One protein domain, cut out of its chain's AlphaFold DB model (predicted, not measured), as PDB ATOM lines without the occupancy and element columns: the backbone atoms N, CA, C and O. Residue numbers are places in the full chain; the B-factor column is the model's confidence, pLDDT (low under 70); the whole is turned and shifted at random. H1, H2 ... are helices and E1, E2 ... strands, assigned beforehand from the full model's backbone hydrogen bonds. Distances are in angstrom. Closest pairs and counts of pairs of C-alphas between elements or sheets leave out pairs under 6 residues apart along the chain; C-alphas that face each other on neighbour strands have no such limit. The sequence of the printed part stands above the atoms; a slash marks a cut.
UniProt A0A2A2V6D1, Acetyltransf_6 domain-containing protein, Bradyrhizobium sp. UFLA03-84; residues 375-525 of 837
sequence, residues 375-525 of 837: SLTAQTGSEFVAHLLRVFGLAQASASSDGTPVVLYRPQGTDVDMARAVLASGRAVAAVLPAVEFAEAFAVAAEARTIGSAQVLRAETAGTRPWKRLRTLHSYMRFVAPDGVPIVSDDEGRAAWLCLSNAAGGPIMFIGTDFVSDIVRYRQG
ATOM      1  N   SER A 375     111.530 147.947 152.361       52.53
ATOM      2  CA  SER A 375     112.196 146.776 151.786       52.53
ATOM      3  C   SER A 375     111.484 146.207 150.553       52.53
ATOM      4  O   SER A 375     112.155 145.776 149.618       52.53
ATOM      5  N   LEU A 376     110.149 146.254 150.492       59.03
ATOM      6  CA  LEU A 376     109.379 145.718 149.368       59.03
ATOM      7  C   LEU A 376     109.549 146.576 148.105       59.03
ATOM      8  O   LEU A 376     109.688 146.043 147.003       59.03
ATOM      9  N   THR A 377     109.587 147.902 148.251       65.75
ATOM     10  CA  THR A 377     109.787 148.831 147.128       65.75
ATOM     11  C   THR A 377     111.223 148.771 146.600       65.75
ATOM     12  O   THR A 377     111.428 148.759 145.384       65.75
ATOM     13  N   ALA A 378     112.219 148.689 147.493       72.81
ATOM     14  CA  ALA A 378     113.626 148.524 147.117       72.81
ATOM     15  C   ALA A 378     113.863 147.204 146.363       72.81
ATOM     16  O   ALA A 378     114.463 147.184 145.281       72.81
ATOM     17  N   GLN A 379     113.316 146.103 146.886       84.25
ATOM     18  CA  GLN A 379     113.386 144.796 146.239       84.25
ATOM     19  C   GLN A 379     112.715 144.821 144.862       84.25
ATOM     20  O   GLN A 379     113.319 144.405 143.874       84.25
ATOM     21  N   THR A 380     111.506 145.376 144.768       85.75
ATOM     22  CA  THR A 380     110.763 145.415 143.504       85.75
ATOM     23  C   THR A 380     111.492 146.230 142.435       85.75
ATOM     24  O   THR A 380     111.581 145.800 141.284       85.75
ATOM     25  N   GLY A 381     112.053 147.391 142.791       89.69
ATOM     26  CA  GLY A 381     112.857 148.175 141.851       89.69
ATOM     27  C   GLY A 381     114.083 147.399 141.359       89.69
ATOM     28  O   GLY A 381     114.372 147.398 140.161       89.69
ATOM     29  N   SER A 382     114.747 146.666 142.256       94.25
ATOM     30  CA  SER A 382     115.893 145.810 141.919       94.25
ATOM     31  C   SER A 382     115.494 144.693 140.946       94.25
ATOM     32  O   SER A 382     116.155 144.479 139.928       94.25
ATOM     33  N   GLU A 383     114.369 144.022 141.206       94.56
ATOM     34  CA  GLU A 383     113.818 142.966 140.350       94.56
ATOM     35  C   GLU A 383     113.416 143.487 138.967       94.56
ATOM     36  O   GLU A 383     113.676 142.817 137.962       94.56
ATOM     37  N   PHE A 384     112.833 144.688 138.896       94.75
ATOM     38  CA  PHE A 384     112.429 145.321 137.643       94.75
ATOM     39  C   PHE A 384     113.628 145.686 136.766       94.75
ATOM     40  O   PHE A 384     113.663 145.325 135.587       94.75
ATOM     41  N   VAL A 385     114.652 146.331 137.332       96.62
ATOM     42  CA  VAL A 385     115.876 146.657 136.584       96.62
ATOM     43  C   VAL A 385     116.595 145.379 136.148       96.62
ATOM     44  O   VAL A 385     116.971 145.256 134.982       96.62
ATOM     45  N   ALA A 386     116.718 144.382 137.030       96.19
ATOM     46  CA  ALA A 386     117.300 143.091 136.672       96.19
ATOM     47  C   ALA A 386     116.509 142.394 135.550       96.19
ATOM     48  O   ALA A 386     117.103 141.829 134.632       96.19
ATOM     49  N   HIS A 387     115.174 142.460 135.575       95.88
ATOM     50  CA  HIS A 387     114.320 141.953 134.503       95.88
ATOM     51  C   HIS A 387     114.624 142.616 133.154       95.88
ATOM     52  O   HIS A 387     114.833 141.905 132.168       95.88
ATOM     53  N   LEU A 388     114.720 143.946 133.111       96.25
ATOM     54  CA  LEU A 388     115.060 144.675 131.889       96.25
ATOM     55  C   LEU A 388     116.463 144.305 131.391       96.25
ATOM     56  O   LEU A 388     116.636 143.984 130.219       96.25
ATOM     57  N   LEU A 389     117.459 144.217 132.273       96.75
ATOM     58  CA  LEU A 389     118.805 143.777 131.889       96.75
ATOM     59  C   LEU A 389     118.820 142.365 131.281       96.75
ATOM     60  O   LEU A 389     119.539 142.118 130.306       96.75
ATOM     61  N   ARG A 390     117.979 141.448 131.778       95.44
ATOM     62  CA  ARG A 390     117.815 140.107 131.187       95.44
ATOM     63  C   ARG A 390     117.181 140.154 129.798       95.44
ATOM     64  O   ARG A 390     117.604 139.385 128.933       95.44
ATOM     65  N   VAL A 391     116.241 141.066 129.538       95.19
ATOM     66  CA  VAL A 391     115.714 141.323 128.181       95.19
ATOM     67  C   VAL A 391     116.837 141.819 127.255       95.19
ATOM     68  O   VAL A 391     116.987 141.323 126.136       95.19
ATOM     69  N   PHE A 392     117.717 142.689 127.754       95.44
ATOM     70  CA  PHE A 392     118.797 143.322 126.981       95.44
ATOM     71  C   PHE A 392     120.105 142.525 126.876       95.44
ATOM     72  O   PHE A 392     121.026 142.927 126.165       95.44
ATOM     73  N   GLY A 393     120.192 141.351 127.498       93.25
ATOM     74  CA  GLY A 393     121.281 140.403 127.245       93.25
ATOM     75  C   GLY A 393     122.099 139.941 128.419       93.25
ATOM     76  O   GLY A 393     122.905 139.027 128.255       93.25
ATOM     77  N   LEU A 394     121.848 140.488 129.595       94.75
ATOM     78  CA  LEU A 394     122.569 140.149 130.807       94.75
ATOM     79  C   LEU A 394     121.762 139.078 131.547       94.75
ATOM     80  O   LEU A 394     121.049 139.362 132.504       94.75
ATOM     81  N   ALA A 395     121.821 137.837 131.055       90.62
ATOM     82  CA  ALA A 395     120.963 136.739 131.521       90.62
ATOM     83  C   ALA A 395     121.104 136.419 133.024       90.62
ATOM     84  O   ALA A 395     120.162 135.902 133.618       90.62
ATOM     85  N   GLN A 396     122.255 136.748 133.621       91.94
ATOM     86  CA  GLN A 396     122.562 136.533 135.039       91.94
ATOM     87  C   GLN A 396     122.280 137.764 135.919       91.94
ATOM     88  O   GLN A 396     122.559 137.723 137.116       91.94
ATOM     89  N   ALA A 397     121.733 138.855 135.365       95.00
ATOM     90  CA  ALA A 397     121.349 140.016 136.162       95.00
ATOM     91  C   ALA A 397     120.264 139.626 137.176       95.00
ATOM     92  O   ALA A 397     119.236 139.043 136.806       95.00
ATOM     93  N   SER A 398     120.479 139.960 138.446       94.19
ATOM     94  CA  SER A 398     119.613 139.548 139.556       94.19
ATOM     95  C   SER A 398     119.527 140.633 140.624       94.19
ATOM     96  O   SER A 398     120.459 141.414 140.778       94.19
ATOM     97  N   ALA A 399     118.424 140.655 141.372       91.88
ATOM     98  CA  ALA A 399     118.332 141.396 142.633       91.88
ATOM     99  C   ALA A 399     118.993 140.627 143.797       91.88
ATOM    100  O   ALA A 399     119.306 141.202 144.833       91.88
ATOM    101  N   SER A 400     119.213 139.322 143.618       88.94
ATOM    102  CA  SER A 400     119.855 138.445 144.593       88.94
ATOM    103  C   SER A 400     121.378 138.481 144.464       88.94
ATOM    104  O   SER A 400     121.933 138.707 143.385       88.94
ATOM    105  N   SER A 401     122.067 138.201 145.571       85.62
ATOM    106  CA  SER A 401     123.529 138.259 145.685       85.62
ATOM    107  C   SER A 401     124.285 137.203 144.868       85.62
ATOM    108  O   SER A 401     125.515 137.226 144.844       85.62
ATOM    109  N   ASP A 402     123.592 136.288 144.190       84.94
ATOM    110  CA  ASP A 402     124.122 135.252 143.294       84.94
ATOM    111  C   ASP A 402     124.252 135.719 141.829       84.94
ATOM    112  O   ASP A 402     124.971 135.095 141.048       84.94
ATOM    113  N   GLY A 403     123.635 136.846 141.465       86.50
ATOM    114  CA  GLY A 403     123.672 137.385 140.105       86.50
ATOM    115  C   GLY A 403     125.000 138.017 139.679       86.50
ATOM    116  O   GLY A 403     125.932 138.202 140.466       86.50
ATOM    117  N   THR A 404     125.068 138.381 138.397       89.75
ATOM    118  CA  THR A 404     126.074 139.296 137.843       89.75
ATOM    119  C   THR A 404     125.497 140.050 136.623       89.75
ATOM    120  O   THR A 404     125.184 139.432 135.599       89.75
ATOM    121  N   PRO A 405     125.288 141.379 136.712       95.31
ATOM    122  CA  PRO A 405     125.443 142.190 137.913       95.31
ATOM    123  C   PRO A 405     124.386 141.848 138.971       95.31
ATOM    124  O   PRO A 405     123.270 141.430 138.648       95.31
ATOM    125  N   VAL A 406     124.734 142.083 140.232       97.44
ATOM    126  CA  VAL A 406     123.745 142.248 141.300       97.44
ATOM    127  C   VAL A 406     123.204 143.670 141.205       97.44
ATOM    128  O   VAL A 406     123.969 144.635 141.203       97.44
ATOM    129  N   VAL A 407     121.891 143.803 141.075       97.62
ATOM    130  CA  VAL A 407     121.209 145.087 140.959       97.62
ATOM    131  C   VAL A 407     120.640 145.465 142.312       97.62
ATOM    132  O   VAL A 407     119.865 144.706 142.885       97.62
ATOM    133  N   LEU A 408     120.999 146.651 142.787       96.25
ATOM    134  CA  LEU A 408     120.502 147.224 144.025       96.25
ATOM    135  C   LEU A 408     119.785 148.527 143.696       96.25
ATOM    136  O   LEU A 408     120.406 149.472 143.214       96.25
ATOM    137  N   TYR A 409     118.483 148.584 143.945       92.62
ATOM    138  CA  TYR A 409     117.686 149.797 143.810       92.62
ATOM    139  C   TYR A 409     117.507 150.466 145.170       92.62
ATOM    140  O   TYR A 409     116.987 149.865 146.107       92.62
ATOM    141  N   ARG A 410     117.931 151.728 145.249       88.00
ATOM    142  CA  ARG A 410     118.023 152.551 146.457       88.00
ATOM    143  C   ARG A 410     118.803 151.894 147.612       88.00
ATOM    144  O   ARG A 410     118.300 151.905 148.737       88.00
ATOM    145  N   PRO A 411     120.008 151.334 147.367       91.19
ATOM    146  CA  PRO A 411     120.799 150.736 148.436       91.19
ATOM    147  C   PRO A 411     121.206 151.768 149.490       91.19
ATOM    148  O   PRO A 411     121.512 152.918 149.167       91.19
ATOM    149  N   GLN A 412     121.228 151.319 150.738       85.50
ATOM    150  CA  GLN A 412     121.518 152.075 151.954       85.50
ATOM    151  C   GLN A 412     122.905 151.743 152.503       85.50
ATOM    152  O   GLN A 412     123.525 150.763 152.093       85.50
ATOM    153  N   GLY A 413     123.366 152.479 153.519       82.25
ATOM    154  CA  GLY A 413     124.599 152.140 154.245       82.25
ATOM    155  C   GLY A 413     124.634 150.692 154.770       82.25
ATOM    156  O   GLY A 413     125.686 150.060 154.775       82.25
ATOM    157  N   THR A 414     123.479 150.116 155.121       85.06
ATOM    158  CA  THR A 414     123.353 148.713 155.555       85.06
ATOM    159  C   THR A 414     123.583 147.688 154.439       85.06
ATOM    160  O   THR A 414     123.871 146.531 154.730       85.06
ATOM    161  N   ASP A 415     123.485 148.091 153.169       91.44
ATOM    162  CA  ASP A 415     123.694 147.214 152.009       91.44
ATOM    163  C   ASP A 415     125.164 147.167 151.557       91.44
ATOM    164  O   ASP A 415     125.525 146.385 150.670       91.44
ATOM    165  N   VAL A 416     126.036 147.988 152.161       95.00
ATOM    166  CA  VAL A 416     127.458 148.102 151.798       95.00
ATOM    167  C   VAL A 416     128.182 146.767 151.941       95.00
ATOM    168  O   VAL A 416     128.920 146.383 151.034       95.00
ATOM    169  N   ASP A 417     127.963 146.032 153.031       94.44
ATOM    170  CA  ASP A 417     128.658 144.760 153.276       94.44
ATOM    171  C   ASP A 417     128.280 143.696 152.243       94.44
ATOM    172  O   ASP A 417     129.145 142.992 151.716       94.44
ATOM    173  N   MET A 418     126.997 143.631 151.880       93.56
ATOM    174  CA  MET A 418     126.528 142.768 150.799       93.56
ATOM    175  C   MET A 418     127.184 143.158 149.469       93.56
ATOM    176  O   MET A 418     127.700 142.289 148.762       93.56
ATOM    177  N   ALA A 419     127.201 144.451 149.127       95.38
ATOM    178  CA  ALA A 419     127.825 144.927 147.897       95.38
ATOM    179  C   ALA A 419     129.331 144.612 147.869       95.38
ATOM    180  O   ALA A 419     129.827 144.084 146.874       95.38
ATOM    181  N   ARG A 420     130.057 144.836 148.973       96.19
ATOM    182  CA  ARG A 420     131.478 144.474 149.099       96.19
ATOM    183  C   ARG A 420     131.707 142.978 148.935       96.19
ATOM    184  O   ARG A 420     132.654 142.602 148.253       96.19
ATOM    185  N   ALA A 421     130.854 142.130 149.505       94.38
ATOM    186  CA  ALA A 421     130.969 140.680 149.356       94.38
ATOM    187  C   ALA A 421     130.802 140.231 147.893       94.38
ATOM    188  O   ALA A 421     131.552 139.380 147.410       94.38
ATOM    189  N   VAL A 422     129.859 140.831 147.157       95.00
ATOM    190  CA  VAL A 422     129.691 140.580 145.715       95.00
ATOM    191  C   VAL A 422     130.929 141.042 144.942       95.00
ATOM    192  O   VAL A 422     131.495 140.261 144.174       95.00
ATOM    193  N   LEU A 423     131.398 142.266 145.189       95.94
ATOM    194  CA  LEU A 423     132.571 142.834 144.518       95.94
ATOM    195  C   LEU A 423     133.852 142.034 144.807       95.94
ATOM    196  O   LEU A 423     134.621 141.783 143.885       95.94
ATOM    197  N   ALA A 424     134.040 141.544 146.035       94.31
ATOM    198  CA  ALA A 424     135.192 140.723 146.427       94.31
ATOM    199  C   ALA A 424     135.266 139.390 145.669       94.31
ATOM    200  O   ALA A 424     136.342 138.815 145.519       94.31
ATOM    201  N   SER A 425     134.132 138.914 145.143       91.69
ATOM    202  CA  SER A 425     134.075 137.755 144.246       91.69
ATOM    203  C   SER A 425     134.338 138.093 142.768       91.69
ATOM    204  O   SER A 425     134.165 137.235 141.905       91.69
ATOM    205  N   GLY A 426     134.729 139.335 142.458       90.56
ATOM    206  CA  GLY A 426     134.971 139.831 141.098       90.56
ATOM    207  C   GLY A 426     133.702 140.108 140.288       90.56
ATOM    208  O   GLY A 426     133.783 140.349 139.085       90.56
ATOM    209  N   ARG A 427     132.520 140.053 140.917       93.88
ATOM    210  CA  ARG A 427     131.223 140.245 140.250       93.88
ATOM    211  C   ARG A 427     130.783 141.701 140.295       93.88
ATOM    212  O   ARG A 427     131.162 142.449 141.192       93.88
ATOM    213  N   ALA A 428     129.974 142.087 139.314       96.19
ATOM    214  CA  ALA A 428     129.542 143.464 139.143       96.19
ATOM    215  C   ALA A 428     128.359 143.828 140.052       96.19
ATOM    216  O   ALA A 428     127.462 143.009 140.263       96.19
ATOM    217  N   VAL A 429     128.309 145.081 140.508       97.88
ATOM    218  CA  VAL A 429     127.141 145.667 141.191       97.88
ATOM    219  C   VAL A 429     126.618 146.859 140.391       97.88
ATOM    220  O   VAL A 429     127.394 147.706 139.955       97.88
ATOM    221  N   ALA A 430     125.302 146.945 140.207       97.88
ATOM    222  CA  ALA A 430     124.621 148.122 139.676       97.88
ATOM    223  C   ALA A 430     123.778 148.754 140.791       97.88
ATOM    224  O   ALA A 430     122.729 148.223 141.150       97.88
ATOM    225  N   ALA A 431     124.250 149.866 141.346       97.25
ATOM    226  CA  ALA A 431     123.587 150.624 142.399       97.25
ATOM    227  C   ALA A 431     122.768 151.766 141.779       97.25
ATOM    228  O   ALA A 431     123.311 152.783 141.344       97.25
ATOM    229  N   VAL A 432     121.452 151.583 141.722       95.25
ATOM    230  CA  VAL A 432     120.484 152.547 141.188       95.25
ATOM    231  C   VAL A 432     119.962 153.417 142.316       95.25
ATOM    232  O   VAL A 432     119.408 152.897 143.274       95.25
ATOM    233  N   LEU A 433     120.107 154.733 142.193       90.38
ATOM    234  CA  LEU A 433     119.719 155.724 143.201       90.38
ATOM    235  C   LEU A 433     120.240 155.438 144.622       90.38
ATOM    236  O   LEU A 433     119.451 155.462 145.571       90.38
ATOM    237  N   PRO A 434     121.543 155.144 144.787       91.69
ATOM    238  CA  PRO A 434     122.119 154.830 146.088       91.69
ATOM    239  C   PRO A 434     121.963 155.987 147.077       91.69
ATOM    240  O   PRO A 434     122.007 157.155 146.690       91.69
ATOM    241  N   ALA A 435     121.819 155.650 148.358       84.94
ATOM    242  CA  ALA A 435     121.959 156.611 149.444       84.94
ATOM    243  C   ALA A 435     123.375 157.214 149.447       84.94
ATOM    244  O   ALA A 435     124.333 156.587 148.977       84.94
ATOM    245  N   VAL A 436     123.512 158.428 149.984       83.00
ATOM    246  CA  VAL A 436     124.800 159.140 150.032       83.00
ATOM    247  C   VAL A 436     125.827 158.313 150.803       83.00
ATOM    248  O   VAL A 436     126.932 158.098 150.314       83.00
ATOM    249  N   GLU A 437     125.419 157.737 151.930       84.69
ATOM    250  CA  GLU A 437     126.262 156.915 152.798       84.69
ATOM    251  C   GLU A 437     126.762 155.650 152.075       84.69
ATOM    252  O   GLU A 437     127.894 155.206 152.281       84.69
ATOM    253  N   PHE A 438     125.942 155.075 151.185       92.56
ATOM    254  CA  PHE A 438     126.354 153.939 150.359       92.56
ATOM    255  C   PHE A 438     127.422 154.355 149.341       92.56
ATOM    256  O   PHE A 438     128.409 153.643 149.172       92.56
ATOM    257  N   ALA A 439     127.250 155.497 148.667       93.00
ATOM    258  CA  ALA A 439     128.228 156.006 147.703       93.00
ATOM    259  C   ALA A 439     129.565 156.366 148.377       93.00
ATOM    260  O   ALA A 439     130.631 155.942 147.915       93.00
ATOM    261  N   GLU A 440     129.509 157.055 149.517       92.56
ATOM    262  CA  GLU A 440     130.683 157.460 150.295       92.56
ATOM    263  C   GLU A 440     131.508 156.260 150.770       92.56
ATOM    264  O   GLU A 440     132.741 156.311 150.749       92.56
ATOM    265  N   ALA A 441     130.863 155.135 151.103       94.25
ATOM    266  CA  ALA A 441     131.559 153.904 151.470       94.25
ATOM    267  C   ALA A 441     132.495 153.379 150.360       94.25
ATOM    268  O   ALA A 441     133.464 152.673 150.651       94.25
ATOM    269  N   PHE A 442     132.251 153.732 149.097       95.62
ATOM    270  CA  PHE A 442     133.107 153.392 147.956       95.62
ATOM    271  C   PHE A 442     133.933 154.585 147.451       95.62
ATOM    272  O   PHE A 442     134.400 154.561 146.314       95.62
ATOM    273  N   ALA A 443     134.130 155.612 148.288       94.44
ATOM    274  CA  ALA A 443     134.841 156.847 147.951       94.44
ATOM    275  C   ALA A 443     134.233 157.604 146.752       94.44
ATOM    276  O   ALA A 443     134.944 158.270 145.997       94.44
ATOM    277  N   VAL A 444     132.909 157.510 146.587       95.19
ATOM    278  CA  VAL A 444     132.145 158.273 145.598       95.19
ATOM    279  C   VAL A 444     131.381 159.380 146.311       95.19
ATOM    280  O   VAL A 444     130.514 159.107 147.137       95.19
ATOM    281  N   ALA A 445     131.675 160.630 145.971       92.06
ATOM    282  CA  ALA A 445     130.892 161.766 146.430       92.06
ATOM    283  C   ALA A 445     129.616 161.877 145.586       92.06
ATOM    284  O   ALA A 445     129.682 161.921 144.355       92.06
ATOM    285  N   ALA A 446     128.458 161.922 146.243       87.06
ATOM    286  CA  ALA A 446     127.178 162.198 145.602       87.06
ATOM    287  C   ALA A 446     126.845 163.692 145.714       87.06
ATOM    288  O   ALA A 446     126.902 164.273 146.797       87.06
ATOM    289  N   GLU A 447     126.481 164.317 144.600       83.56
ATOM    290  CA  GLU A 447     125.997 165.697 144.574       83.56
ATOM    291  C   GLU A 447     124.469 165.747 144.578       83.56
ATOM    292  O   GLU A 447     123.785 164.783 144.213       83.56
ATOM    293  N   ALA A 448     123.929 166.907 144.970       64.69
ATOM    294  CA  ALA A 448     122.493 167.141 144.966       64.69
ATOM    295  C   ALA A 448     121.893 166.873 143.585       64.69
ATOM    296  O   ALA A 448     122.529 167.129 142.555       64.69
ATOM    297  N   ARG A 449     120.653 166.363 143.563       70.44
ATOM    298  CA  ARG A 449     119.964 166.205 142.286       70.44
ATOM    299  C   ARG A 449     119.714 167.552 141.623       70.44
ATOM    300  O   ARG A 449     119.951 168.622 142.173       70.44
ATOM    301  N   THR A 450     119.257 167.476 140.387       69.81
ATOM    302  CA  THR A 450     118.803 168.642 139.649       69.81
ATOM    303  C   THR A 450     117.403 169.084 140.074       69.81
ATOM    304  O   THR A 450     116.485 168.268 140.156       69.81
ATOM    305  N   ILE A 451     117.229 170.402 140.235       50.69
ATOM    306  CA  ILE A 451     115.963 171.081 140.595       50.69
ATOM    307  C   ILE A 451     115.016 171.210 139.372       50.69
ATOM    308  O   ILE A 451     114.019 171.927 139.388       50.69
ATOM    309  N   GLY A 452     115.333 170.549 138.253       55.12
ATOM    310  CA  GLY A 452     114.744 170.812 136.936       55.12
ATOM    311  C   GLY A 452     113.845 169.704 136.387       55.12
ATOM    312  O   GLY A 452     113.966 168.538 136.757       55.12
ATOM    313  N   SER A 453     112.975 170.099 135.451       51.03
ATOM    314  CA  SER A 453     112.138 169.241 134.602       51.03
ATOM    315  C   SER A 453     112.968 168.338 133.673       51.03
ATOM    316  O   SER A 453     114.192 168.263 133.792       51.03
ATOM    317  N   ALA A 454     112.296 167.626 132.760       58.12
ATOM    318  CA  ALA A 454     112.917 166.641 131.884       58.12
ATOM    319  C   ALA A 454     114.178 167.174 131.181       58.12
ATOM    320  O   ALA A 454     114.124 168.166 130.453       58.12
ATOM    321  N   GLN A 455     115.296 166.483 131.378       80.50
ATOM    322  CA  GLN A 455     116.618 166.884 130.903       80.50
ATOM    323  C   GLN A 455     117.181 165.850 129.941       80.50
ATOM    324  O   GLN A 455     116.883 164.659 130.033       80.50
ATOM    325  N   VAL A 456     118.007 166.319 129.014       90.31
ATOM    326  CA  VAL A 456     118.708 165.461 128.066       90.31
ATOM    327  C   VAL A 456     120.106 165.189 128.599       90.31
ATOM    328  O   VAL A 456     120.907 166.101 128.755       90.31
ATOM    329  N   LEU A 457     120.376 163.920 128.852       94.38
ATOM    330  CA  LEU A 457     121.655 163.378 129.268       94.38
ATOM    331  C   LEU A 457     122.357 162.724 128.082       94.38
ATOM    332  O   LEU A 457     121.736 162.359 127.074       94.38
ATOM    333  N   ARG A 458     123.672 162.571 128.204       96.44
ATOM    334  CA  ARG A 458     124.531 162.040 127.157       96.44
ATOM    335  C   ARG A 458     125.228 160.768 127.616       96.44
ATOM    336  O   ARG A 458     126.013 160.808 128.553       96.44
ATOM    337  N   ALA A 459     125.004 159.659 126.916       96.38
ATOM    338  CA  ALA A 459     125.811 158.455 127.093       96.38
ATOM    339  C   ALA A 459     127.156 158.632 126.372       96.38
ATOM    340  O   ALA A 459     127.204 158.762 125.143       96.38
ATOM    341  N   GLU A 460     128.255 158.648 127.127       91.94
ATOM    342  CA  GLU A 460     129.572 159.042 126.610       91.94
ATOM    343  C   GLU A 460     130.106 158.073 125.551       91.94
ATOM    344  O   GLU A 460     130.747 158.463 124.571       91.94
ATOM    345  N   THR A 461     129.772 156.795 125.696       81.44
ATOM    346  CA  THR A 461     130.380 155.690 124.943       81.44
ATOM    347  C   THR A 461     129.531 155.211 123.779       81.44
ATOM    348  O   THR A 461     129.952 154.344 123.013       81.44
ATOM    349  N   ALA A 462     128.351 155.804 123.605       88.56
ATOM    350  CA  ALA A 462     127.427 155.465 122.533       88.56
ATOM    351  C   ALA A 462     127.935 155.902 121.143       88.56
ATOM    352  O   ALA A 462     127.430 155.439 120.124       88.56
ATOM    353  N   GLY A 463     128.938 156.785 121.054       88.62
ATOM    354  CA  GLY A 463     129.487 157.241 119.771       88.62
ATOM    355  C   GLY A 463     128.457 158.012 118.937       88.62
ATOM    356  O   GLY A 463     128.120 159.150 119.274       88.62
ATOM    357  N   THR A 464     127.990 157.416 117.836       89.38
ATOM    358  CA  THR A 464     126.910 157.930 116.963       89.38
ATOM    359  C   THR A 464     125.608 157.140 117.095       89.38
ATOM    360  O   THR A 464     124.685 157.346 116.311       89.38
ATOM    361  N   ARG A 465     125.534 156.203 118.044       93.00
ATOM    362  CA  ARG A 465     124.360 155.357 118.254       93.00
ATOM    363  C   ARG A 465     123.173 156.161 118.808       93.00
ATOM    364  O   ARG A 465     123.407 157.154 119.503       93.00
ATOM    365  N   PRO A 466     121.921 155.718 118.582       90.81
ATOM    366  CA  PRO A 466     120.725 156.457 119.007       90.81
ATOM    367  C   PRO A 466     120.676 156.748 120.513       90.81
ATOM    368  O   PRO A 466     120.364 157.860 120.929       90.81
ATOM    369  N   TRP A 467     121.110 155.792 121.341       93.50
ATOM    370  CA  TRP A 467     121.126 155.931 122.802       93.50
ATOM    371  C   TRP A 467     122.226 156.854 123.346       93.50
ATOM    372  O   TRP A 467     122.421 156.937 124.556       93.50
ATOM    373  N   LYS A 468     122.940 157.588 122.479       95.06
ATOM    374  CA  LYS A 468     123.797 158.701 122.908       95.06
ATOM    375  C   LYS A 468     122.995 159.769 123.636       95.06
ATOM    376  O   LYS A 468     123.533 160.406 124.534       95.06
ATOM    377  N   ARG A 469     121.742 159.983 123.234       93.00
ATOM    378  CA  ARG A 469     120.841 160.974 123.816       93.00
ATOM    379  C   ARG A 469     119.813 160.263 124.694       93.00
ATOM    380  O   ARG A 469     119.027 159.469 124.192       93.00
ATOM    381  N   LEU A 470     119.793 160.579 125.984       93.81
ATOM    382  CA  LEU A 470     118.900 159.972 126.969       93.81
ATOM    383  C   LEU A 470     118.096 161.064 127.665       93.81
ATOM    384  O   LEU A 470     118.656 161.848 128.421       93.81
ATOM    385  N   ARG A 471     116.786 161.140 127.434       91.31
ATOM    386  CA  ARG A 471     115.942 162.092 128.164       91.31
ATOM    387  C   ARG A 471     115.435 161.455 129.453       91.31
ATOM    388  O   ARG A 471     114.773 160.420 129.412       91.31
ATOM    389  N   THR A 472     115.755 162.069 130.585       89.62
ATOM    390  CA  THR A 472     115.165 161.726 131.885       89.62
ATOM    391  C   THR A 472     113.945 162.606 132.126       89.62
ATOM    392  O   THR A 472     113.926 163.763 131.704       89.62
ATOM    393  N   LEU A 473     112.914 162.063 132.767       84.75
ATOM    394  CA  LEU A 473     111.673 162.764 133.114       84.75
ATOM    395  C   LEU A 473     111.646 163.183 134.587       84.75
ATOM    396  O   LEU A 473     110.745 163.909 135.003       84.75
ATOM    397  N   HIS A 474     112.633 162.738 135.363       81.94
ATOM    398  CA  HIS A 474     112.734 162.957 136.798       81.94
ATOM    399  C   HIS A 474     114.091 163.584 137.146       81.94
ATOM    400  O   HIS A 474     115.045 163.551 136.370       81.94
ATOM    401  N   SER A 475     114.197 164.148 138.350       79.56
ATOM    402  CA  SER A 475     115.479 164.623 138.876       79.56
ATOM    403  C   SER A 475     116.476 163.463 139.005       79.56
ATOM    404  O   SER A 475     116.087 162.353 139.385       79.56
ATOM    405  N   TYR A 476     117.761 163.732 138.787       86.12
ATOM    406  CA  TYR A 476     118.844 162.745 138.867       86.12
ATOM    407  C   TYR A 476     120.024 163.266 139.689       86.12
ATOM    408  O   TYR A 476     120.230 164.475 139.759       86.12
ATOM    409  N   MET A 477     120.766 162.351 140.318       88.25
ATOM    410  CA  MET A 477     121.959 162.612 141.134       88.25
ATOM    411  C   MET A 477     123.193 162.663 140.246       88.25
ATOM    412  O   MET A 477     123.213 162.043 139.180       88.25
ATOM    413  N   ARG A 478     124.231 163.350 140.719       91.88
ATOM    414  CA  ARG A 478     125.554 163.317 140.094       91.88
ATOM    415  C   ARG A 478     126.557 162.691 141.036       91.88
ATOM    416  O   ARG A 478     126.374 162.718 142.251       91.88
ATOM    417  N   PHE A 479     127.615 162.149 140.461       94.88
ATOM    418  CA  PHE A 479     128.671 161.485 141.198       94.88
ATOM    419  C   PHE A 479     130.036 162.000 140.783       94.88
ATOM    420  O   PHE A 479     130.296 162.256 139.606       94.88
ATOM    421  N   VAL A 480     130.929 162.074 141.762       94.62
ATOM    422  CA  VAL A 480     132.330 162.425 141.568       94.62
ATOM    423  C   VAL A 480     133.184 161.413 142.316       94.62
ATOM    424  O   VAL A 480     132.995 161.183 143.508       94.62
ATOM    425  N   ALA A 481     134.145 160.813 141.620       94.19
ATOM    426  CA  ALA A 481     135.188 160.002 142.236       94.19
ATOM    427  C   ALA A 481     136.501 160.179 141.457       94.19
ATOM    428  O   ALA A 481     136.442 160.253 140.228       94.19
ATOM    429  N   PRO A 482     137.671 160.218 142.125       88.50
ATOM    430  CA  PRO A 482     138.964 160.418 141.461       88.50
ATOM    431  C   PRO A 482     139.254 159.402 140.346       88.50
ATOM    432  O   PRO A 482     139.723 159.783 139.278       88.50
ATOM    433  N   ASP A 483     138.908 158.134 140.579       88.06
ATOM    434  CA  ASP A 483     139.131 157.017 139.647       88.06
ATOM    435  C   ASP A 483     137.839 156.581 138.924       88.06
ATOM    436  O   ASP A 483     137.748 155.481 138.373       88.06
ATOM    437  N   GLY A 484     136.803 157.422 138.967       92.88
ATOM    438  CA  GLY A 484     135.497 157.141 138.383       92.88
ATOM    439  C   GLY A 484     135.434 157.436 136.892       92.88
ATOM    440  O   GLY A 484     135.812 158.511 136.436       92.88
ATOM    441  N   VAL A 485     134.884 156.495 136.125       95.44
ATOM    442  CA  VAL A 485     134.617 156.682 134.697       95.44
ATOM    443  C   VAL A 485     133.180 157.184 134.508       95.44
ATOM    444  O   VAL A 485     132.247 156.456 134.868       95.44
ATOM    445  N   PRO A 486     132.959 158.389 133.945       96.25
ATOM    446  CA  PRO A 486     131.620 158.863 133.609       96.25
ATOM    447  C   PRO A 486     131.024 158.015 132.479       96.25
ATOM    448  O   PRO A 486     131.659 157.785 131.451       96.25
ATOM    449  N   ILE A 487     129.795 157.539 132.679       96.94
ATOM    450  CA  ILE A 487     129.067 156.691 131.722       96.94
ATOM    451  C   ILE A 487     127.961 157.486 131.028       96.94
ATOM    452  O   ILE A 487     127.828 157.454 129.803       96.94
ATOM    453  N   VAL A 488     127.173 158.205 131.824       97.31
ATOM    454  CA  VAL A 488     126.131 159.124 131.366       97.31
ATOM    455  C   VAL A 488     126.363 160.450 132.063       97.31
ATOM    456  O   VAL A 488     126.436 160.476 133.292       97.31
ATOM    457  N   SER A 489     126.449 161.527 131.293       95.62
ATOM    458  CA  SER A 489     126.712 162.868 131.808       95.62
ATOM    459  C   SER A 489     125.580 163.831 131.492       95.62
ATOM    460  O   SER A 489     124.806 163.619 130.554       95.62
ATOM    461  N   ASP A 490     125.490 164.898 132.273       92.38
ATOM    462  CA  ASP A 490     124.657 166.047 131.939       92.38
ATOM    463  C   ASP A 490     125.305 166.952 130.875       92.38
ATOM    464  O   ASP A 490     126.369 166.658 130.324       92.38
ATOM    465  N   ASP A 491     124.628 168.047 130.544       88.38
ATOM    466  CA  ASP A 491     125.082 169.059 129.589       88.38
ATOM    467  C   ASP A 491     126.341 169.816 130.043       88.38
ATOM    468  O   ASP A 491     127.095 170.314 129.206       88.38
ATOM    469  N   GLU A 492     126.611 169.839 131.348       88.38
ATOM    470  CA  GLU A 492     127.843 170.358 131.948       88.38
ATOM    471  C   GLU A 492     128.980 169.314 131.988       88.38
ATOM    472  O   GLU A 492     130.085 169.621 132.435       88.38
ATOM    473  N   GLY A 493     128.747 168.087 131.501       89.62
ATOM    474  CA  GLY A 493     129.740 167.009 131.473       89.62
ATOM    475  C   GLY A 493     129.962 166.323 132.825       89.62
ATOM    476  O   GLY A 493     130.954 165.614 132.997       89.62
ATOM    477  N   ARG A 494     129.062 166.516 133.793       91.69
ATOM    478  CA  ARG A 494     129.121 165.863 135.108       91.69
ATOM    479  C   ARG A 494     128.427 164.513 135.064       91.69
ATOM    480  O   ARG A 494     127.346 164.383 134.491       91.69
ATOM    481  N   ALA A 495     129.016 163.520 135.722       95.44
ATOM    482  CA  ALA A 495     128.538 162.145 135.678       95.44
ATOM    483  C   ALA A 495     127.214 161.982 136.440       95.44
ATOM    484  O   ALA A 495     127.192 161.999 137.667       95.44
ATOM    485  N   ALA A 496     126.114 161.760 135.724       95.19
ATOM    486  CA  ALA A 496     124.881 161.236 136.305       95.19
ATOM    487  C   ALA A 496     125.019 159.734 136.598       95.19
ATOM    488  O   ALA A 496     124.464 159.225 137.573       95.19
ATOM    489  N   TRP A 497     125.754 159.012 135.744       97.62
ATOM    490  CA  TRP A 497     126.153 157.624 135.960       97.62
ATOM    491  C   TRP A 497     127.675 157.519 135.981       97.62
ATOM    492  O   TRP A 497     128.342 158.041 135.085       97.62
ATOM    493  N   LEU A 498     128.214 156.803 136.963       97.38
ATOM    494  CA  LEU A 498     129.650 156.666 137.196       97.38
ATOM    495  C   LEU A 498     130.006 155.196 137.425       97.38
ATOM    496  O   LEU A 498     129.298 154.495 138.143       97.38
ATOM    497  N   CYS A 499     131.106 154.721 136.852       97.31
ATOM    498  CA  CYS A 499     131.613 153.376 137.098       97.31
ATOM    499  C   CYS A 499     132.978 153.417 137.788       97.31
ATOM    500  O   CYS A 499     133.881 154.118 137.340       97.31
ATOM    501  N   LEU A 500     133.135 152.623 138.848       96.38
ATOM    502  CA  LEU A 500     134.433 152.264 139.410       96.38
ATOM    503  C   LEU A 500     134.770 150.844 138.965       96.38
ATOM    504  O   LEU A 500     134.062 149.903 139.321       96.38
ATOM    505  N   SER A 501     135.858 150.668 138.216       88.69
ATOM    506  CA  SER A 501     136.251 149.349 137.697       88.69
ATOM    507  C   SER A 501     136.754 148.389 138.780       88.69
ATOM    508  O   SER A 501     136.713 147.177 138.584       88.69
ATOM    509  N   ASN A 502     137.227 148.911 139.917       85.75
ATOM    510  CA  ASN A 502     137.699 148.104 141.039       85.75
ATOM    511  C   ASN A 502     137.511 148.836 142.378       85.75
ATOM    512  O   ASN A 502     138.422 149.512 142.847       85.75
ATOM    513  N   ALA A 503     136.338 148.698 142.998       81.44
ATOM    514  CA  ALA A 503     136.059 149.326 144.296       81.44
ATOM    515  C   ALA A 503     136.331 148.395 145.496       81.44
ATOM    516  O   ALA A 503     136.595 148.859 146.604       81.44
ATOM    517  N   ALA A 504     136.261 147.077 145.286       84.19
ATOM    518  CA  ALA A 504     136.527 146.055 146.304       84.19
ATOM    519  C   ALA A 504     136.833 144.679 145.675       84.19
ATOM    520  O   ALA A 504     136.303 143.667 146.114       84.19
ATOM    521  N   GLY A 505     137.639 144.637 144.610       85.56
ATOM    522  CA  GLY A 505     137.929 143.414 143.846       85.56
ATOM    523  C   GLY A 505     137.037 143.207 142.618       85.56
ATOM    524  O   GLY A 505     137.289 142.295 141.835       85.56
ATOM    525  N   GLY A 506     136.038 144.071 142.418       92.12
ATOM    526  CA  GLY A 506     135.107 144.022 141.295       92.12
ATOM    527  C   GLY A 506     134.549 145.402 140.928       92.12
ATOM    528  O   GLY A 506     134.778 146.377 141.660       92.12
ATOM    529  N   PRO A 507     133.824 145.489 139.798       96.56
ATOM    530  CA  PRO A 507     133.308 146.743 139.270       96.56
ATOM    531  C   PRO A 507     131.932 147.107 139.847       96.56
ATOM    532  O   PRO A 507     131.038 146.265 139.953       96.56
ATOM    533  N   ILE A 508     131.729 148.384 140.163       97.62
ATOM    534  CA  ILE A 508     130.442 148.925 140.618       97.62
ATOM    535  C   ILE A 508     130.020 150.108 139.747       97.62
ATOM    536  O   ILE A 508     130.836 150.953 139.376       97.62
ATOM    537  N   MET A 509     128.736 150.157 139.403       97.56
ATOM    538  CA  MET A 509     128.122 151.241 138.643       97.56
ATOM    539  C   MET A 509     127.111 151.985 139.509       97.56
ATOM    540  O   MET A 509     126.164 151.380 140.004       97.56
ATOM    541  N   PHE A 510     127.304 153.290 139.661       97.69
ATOM    542  CA  PHE A 510     126.406 154.213 140.342       97.69
ATOM    543  C   PHE A 510     125.512 154.883 139.302       97.69
ATOM    544  O   PHE A 510     126.006 155.486 138.350       97.69
ATOM    545  N   ILE A 511     124.198 154.756 139.462       97.00
ATOM    546  CA  ILE A 511     123.184 155.209 138.504       97.00
ATOM    547  C   ILE A 511     122.315 156.243 139.215       97.00
ATOM    548  O   ILE A 511     121.515 155.900 140.081       97.00
ATOM    549  N   GLY A 512     122.501 157.521 138.885       92.44
ATOM    550  CA  GLY A 512     121.897 158.638 139.613       92.44
ATOM    551  C   GLY A 512     120.522 159.033 139.091       92.44
ATOM    552  O   GLY A 512     119.813 159.798 139.741       92.44
ATOM    553  N   THR A 513     120.123 158.517 137.930       92.44
ATOM    554  CA  THR A 513     118.811 158.785 137.333       92.44
ATOM    555  C   THR A 513     117.743 157.897 137.944       92.44
ATOM    556  O   THR A 513     118.015 156.771 138.366       92.44
ATOM    557  N   ASP A 514     116.501 158.384 137.967       87.25
ATOM    558  CA  ASP A 514     115.356 157.572 138.373       87.25
ATOM    559  C   ASP A 514     114.915 156.627 137.257       87.25
ATOM    560  O   ASP A 514     113.835 156.737 136.678       87.25
ATOM    561  N   PHE A 515     115.812 155.690 136.955       92.19
ATOM    562  CA  PHE A 515     115.701 154.741 135.862       92.19
ATOM    563  C   PHE A 515     114.385 153.956 135.916       92.19
ATOM    564  O   PHE A 515     113.733 153.771 134.893       92.19
ATOM    565  N   VAL A 516     113.957 153.520 137.105       90.06
ATOM    566  CA  VAL A 516     112.706 152.762 137.264       90.06
ATOM    567  C   VAL A 516     111.505 153.631 136.897       90.06
ATOM    568  O   VAL A 516     110.705 153.221 136.053       90.06
ATOM    569  N   SER A 517     111.390 154.832 137.473       85.44
ATOM    570  CA  SER A 517     110.253 155.718 137.198       85.44
ATOM    571  C   SER A 517     110.237 156.204 135.748       85.44
ATOM    572  O   SER A 517     109.169 156.241 135.137       85.44
ATOM    573  N   ASP A 518     111.397 156.524 135.165       89.06
ATOM    574  CA  ASP A 518     111.518 156.912 133.754       89.06
ATOM    575  C   ASP A 518     111.010 155.800 132.826       89.06
ATOM    576  O   ASP A 518     110.158 156.046 131.969       89.06
ATOM    577  N   ILE A 519     111.467 154.557 133.017       90.75
ATOM    578  CA  ILE A 519     111.040 153.429 132.177       90.75
ATOM    579  C   ILE A 519     109.547 153.136 132.348       90.75
ATOM    580  O   ILE A 519     108.870 152.851 131.358       90.75
ATOM    581  N   VAL A 520     109.008 153.226 133.568       85.62
ATOM    582  CA  VAL A 520     107.564 153.066 133.803       85.62
ATOM    583  C   VAL A 520     106.781 154.148 133.063       85.62
ATOM    584  O   VAL A 520     105.845 153.811 132.342       85.62
ATOM    585  N   ARG A 521     107.185 155.422 133.154       83.25
ATOM    586  CA  ARG A 521     106.536 156.526 132.427       83.25
ATOM    587  C   ARG A 521     106.566 156.312 130.921       83.25
ATOM    588  O   ARG A 521     105.525 156.424 130.276       83.25
ATOM    589  N   TYR A 522     107.725 155.976 130.359       86.62
ATOM    590  CA  TYR A 522     107.829 155.733 128.924       86.62
ATOM    591  C   TYR A 522     106.983 154.533 128.494       86.62
ATOM    592  O   TYR A 522     106.194 154.676 127.573       86.62
ATOM    593  N   ARG A 523     107.060 153.388 129.184       85.19
ATOM    594  CA  ARG A 523     106.413 152.138 128.738       85.19
ATOM    595  C   ARG A 523     104.937 151.996 129.094       85.19
ATOM    596  O   ARG A 523     104.206 151.315 128.375       85.19
ATOM    597  N   GLN A 524     104.523 152.543 130.229       81.88
ATOM    598  CA  GLN A 524     103.221 152.268 130.838       81.88
ATOM    599  C   GLN A 524     102.321 153.507 130.976       81.88
ATOM    600  O   GLN A 524     101.131 153.346 131.233       81.88
ATOM    601  N   GLY A 525     102.854 154.711 130.752       79.56
ATOM    602  CA  GLY A 525     102.089 155.959 130.767       79.56
ATOM    603  C   GLY A 525     102.050 156.652 132.133       79.56
ATOM    604  O   GLY A 525     102.630 156.180 133.112       79.56
TER     605      GLY A 525
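AT A GLANCE: This is residues 375 to 525 of the 837 residues of the protein "Acetyltransf_6 domain-containing protein" of Bradyrhizobium sp. UFLA03-84 (UniProt A0A2A2V6D1). A strongly twisted sheet of seven strands curls like part of a barrel, with H1 over its edge strand E1 on one face, H2 on the opposite face, and H4 grazing it near the opening between the edge strands E1 and E5. A short strand pair, E3 and E6, packs on E8 through E6, and H3 bridges H2 and E3. The printed part has 151 residues with four named helices and nine named strands, in the order H1 E1 H2 E2 H3 E3 E4 E5 E6 E7 E8 E9 H4, of mixed class. The large sheet is mixed, in the order E1 E2 E9 E8 E7 E4 E5; the whole is compact, with a radius of gyration of the C-alphas of 14.4 A and spans of 36 by 35 by 30 A.

HOW THE PARTS SIT: E2, residues 429 to 432, is parallel to E1, residues 406 to 409, with N 430 and O 406 2.8 A apart, and to E9, residues 508 to 511, with N 509 and O 429 2.8 A apart. E7, residues 485 to 489, E8, residues 495 to 500, and E9 form a meander, each strand the antiparallel neighbour of the one before; N 510 and O 498 are 2.8 A apart, N 487 and O 497 2.9 A. E4, residues 455 to 459, pairs in a staggered way: antiparallel to E7 over 458 to 459, N 458 to O 489 at 2.8 A, and to E5, residues 469 to 472, over 455 to 458, N 457 to O 470 at 2.7 A. H1, residues 375 to 392, and H2, residues 413 to 424, lie on opposite faces, giving three layers, helices on both faces of a sheet. H1 is over E1 at a height of 6.2 A over the sheet; the C-alphas of Ser 382 and Tyr 409, their closest, are 4.8 A apart. E1, H2 and E2 form a strand-helix-strand unit, two parallel strands with a helix between, its crossover right-handed. H4, residues 515 to 524, only just touches H1, through H1 residues 381 to 385, with 3 pairs of C-alphas within 8 A, the closest Gly 381 and Val 516, 6.5 A. H3, residues 436 to 440, touches H2, closest C-alphas Gly 413 and Phe 438, 4.6 A. E3, residues 445 to 447, is antiparallel to E6, residues 478 to 480, with N 445 and O 480 2.8 A apart. Every O i to N i+4 pair is within hydrogen-bond range in H1, H3 and H4; in H2, 6 of 8 are.

IN THESE COORDINATES: H1 starts at C-alpha 375 (112.196, 146.776, 151.786) and is 25.9 A long; H2 is 17.4 A, H4 13.7 A, E4 13.0 A and E8 12.1 A. H4 ends at C-alpha 524 (103.221, 152.268, 130.838).

THE WHOLE: The C-alphas of Gly 505 and Gly 525, the two farthest apart, are 40.2 A apart. The printed part has no cut; the link from H1 to E1, 13 residues, is long. Mean pLDDT of the printed part is 89.3, with residues 375 to 377, 448 and 450 to 454 under 70.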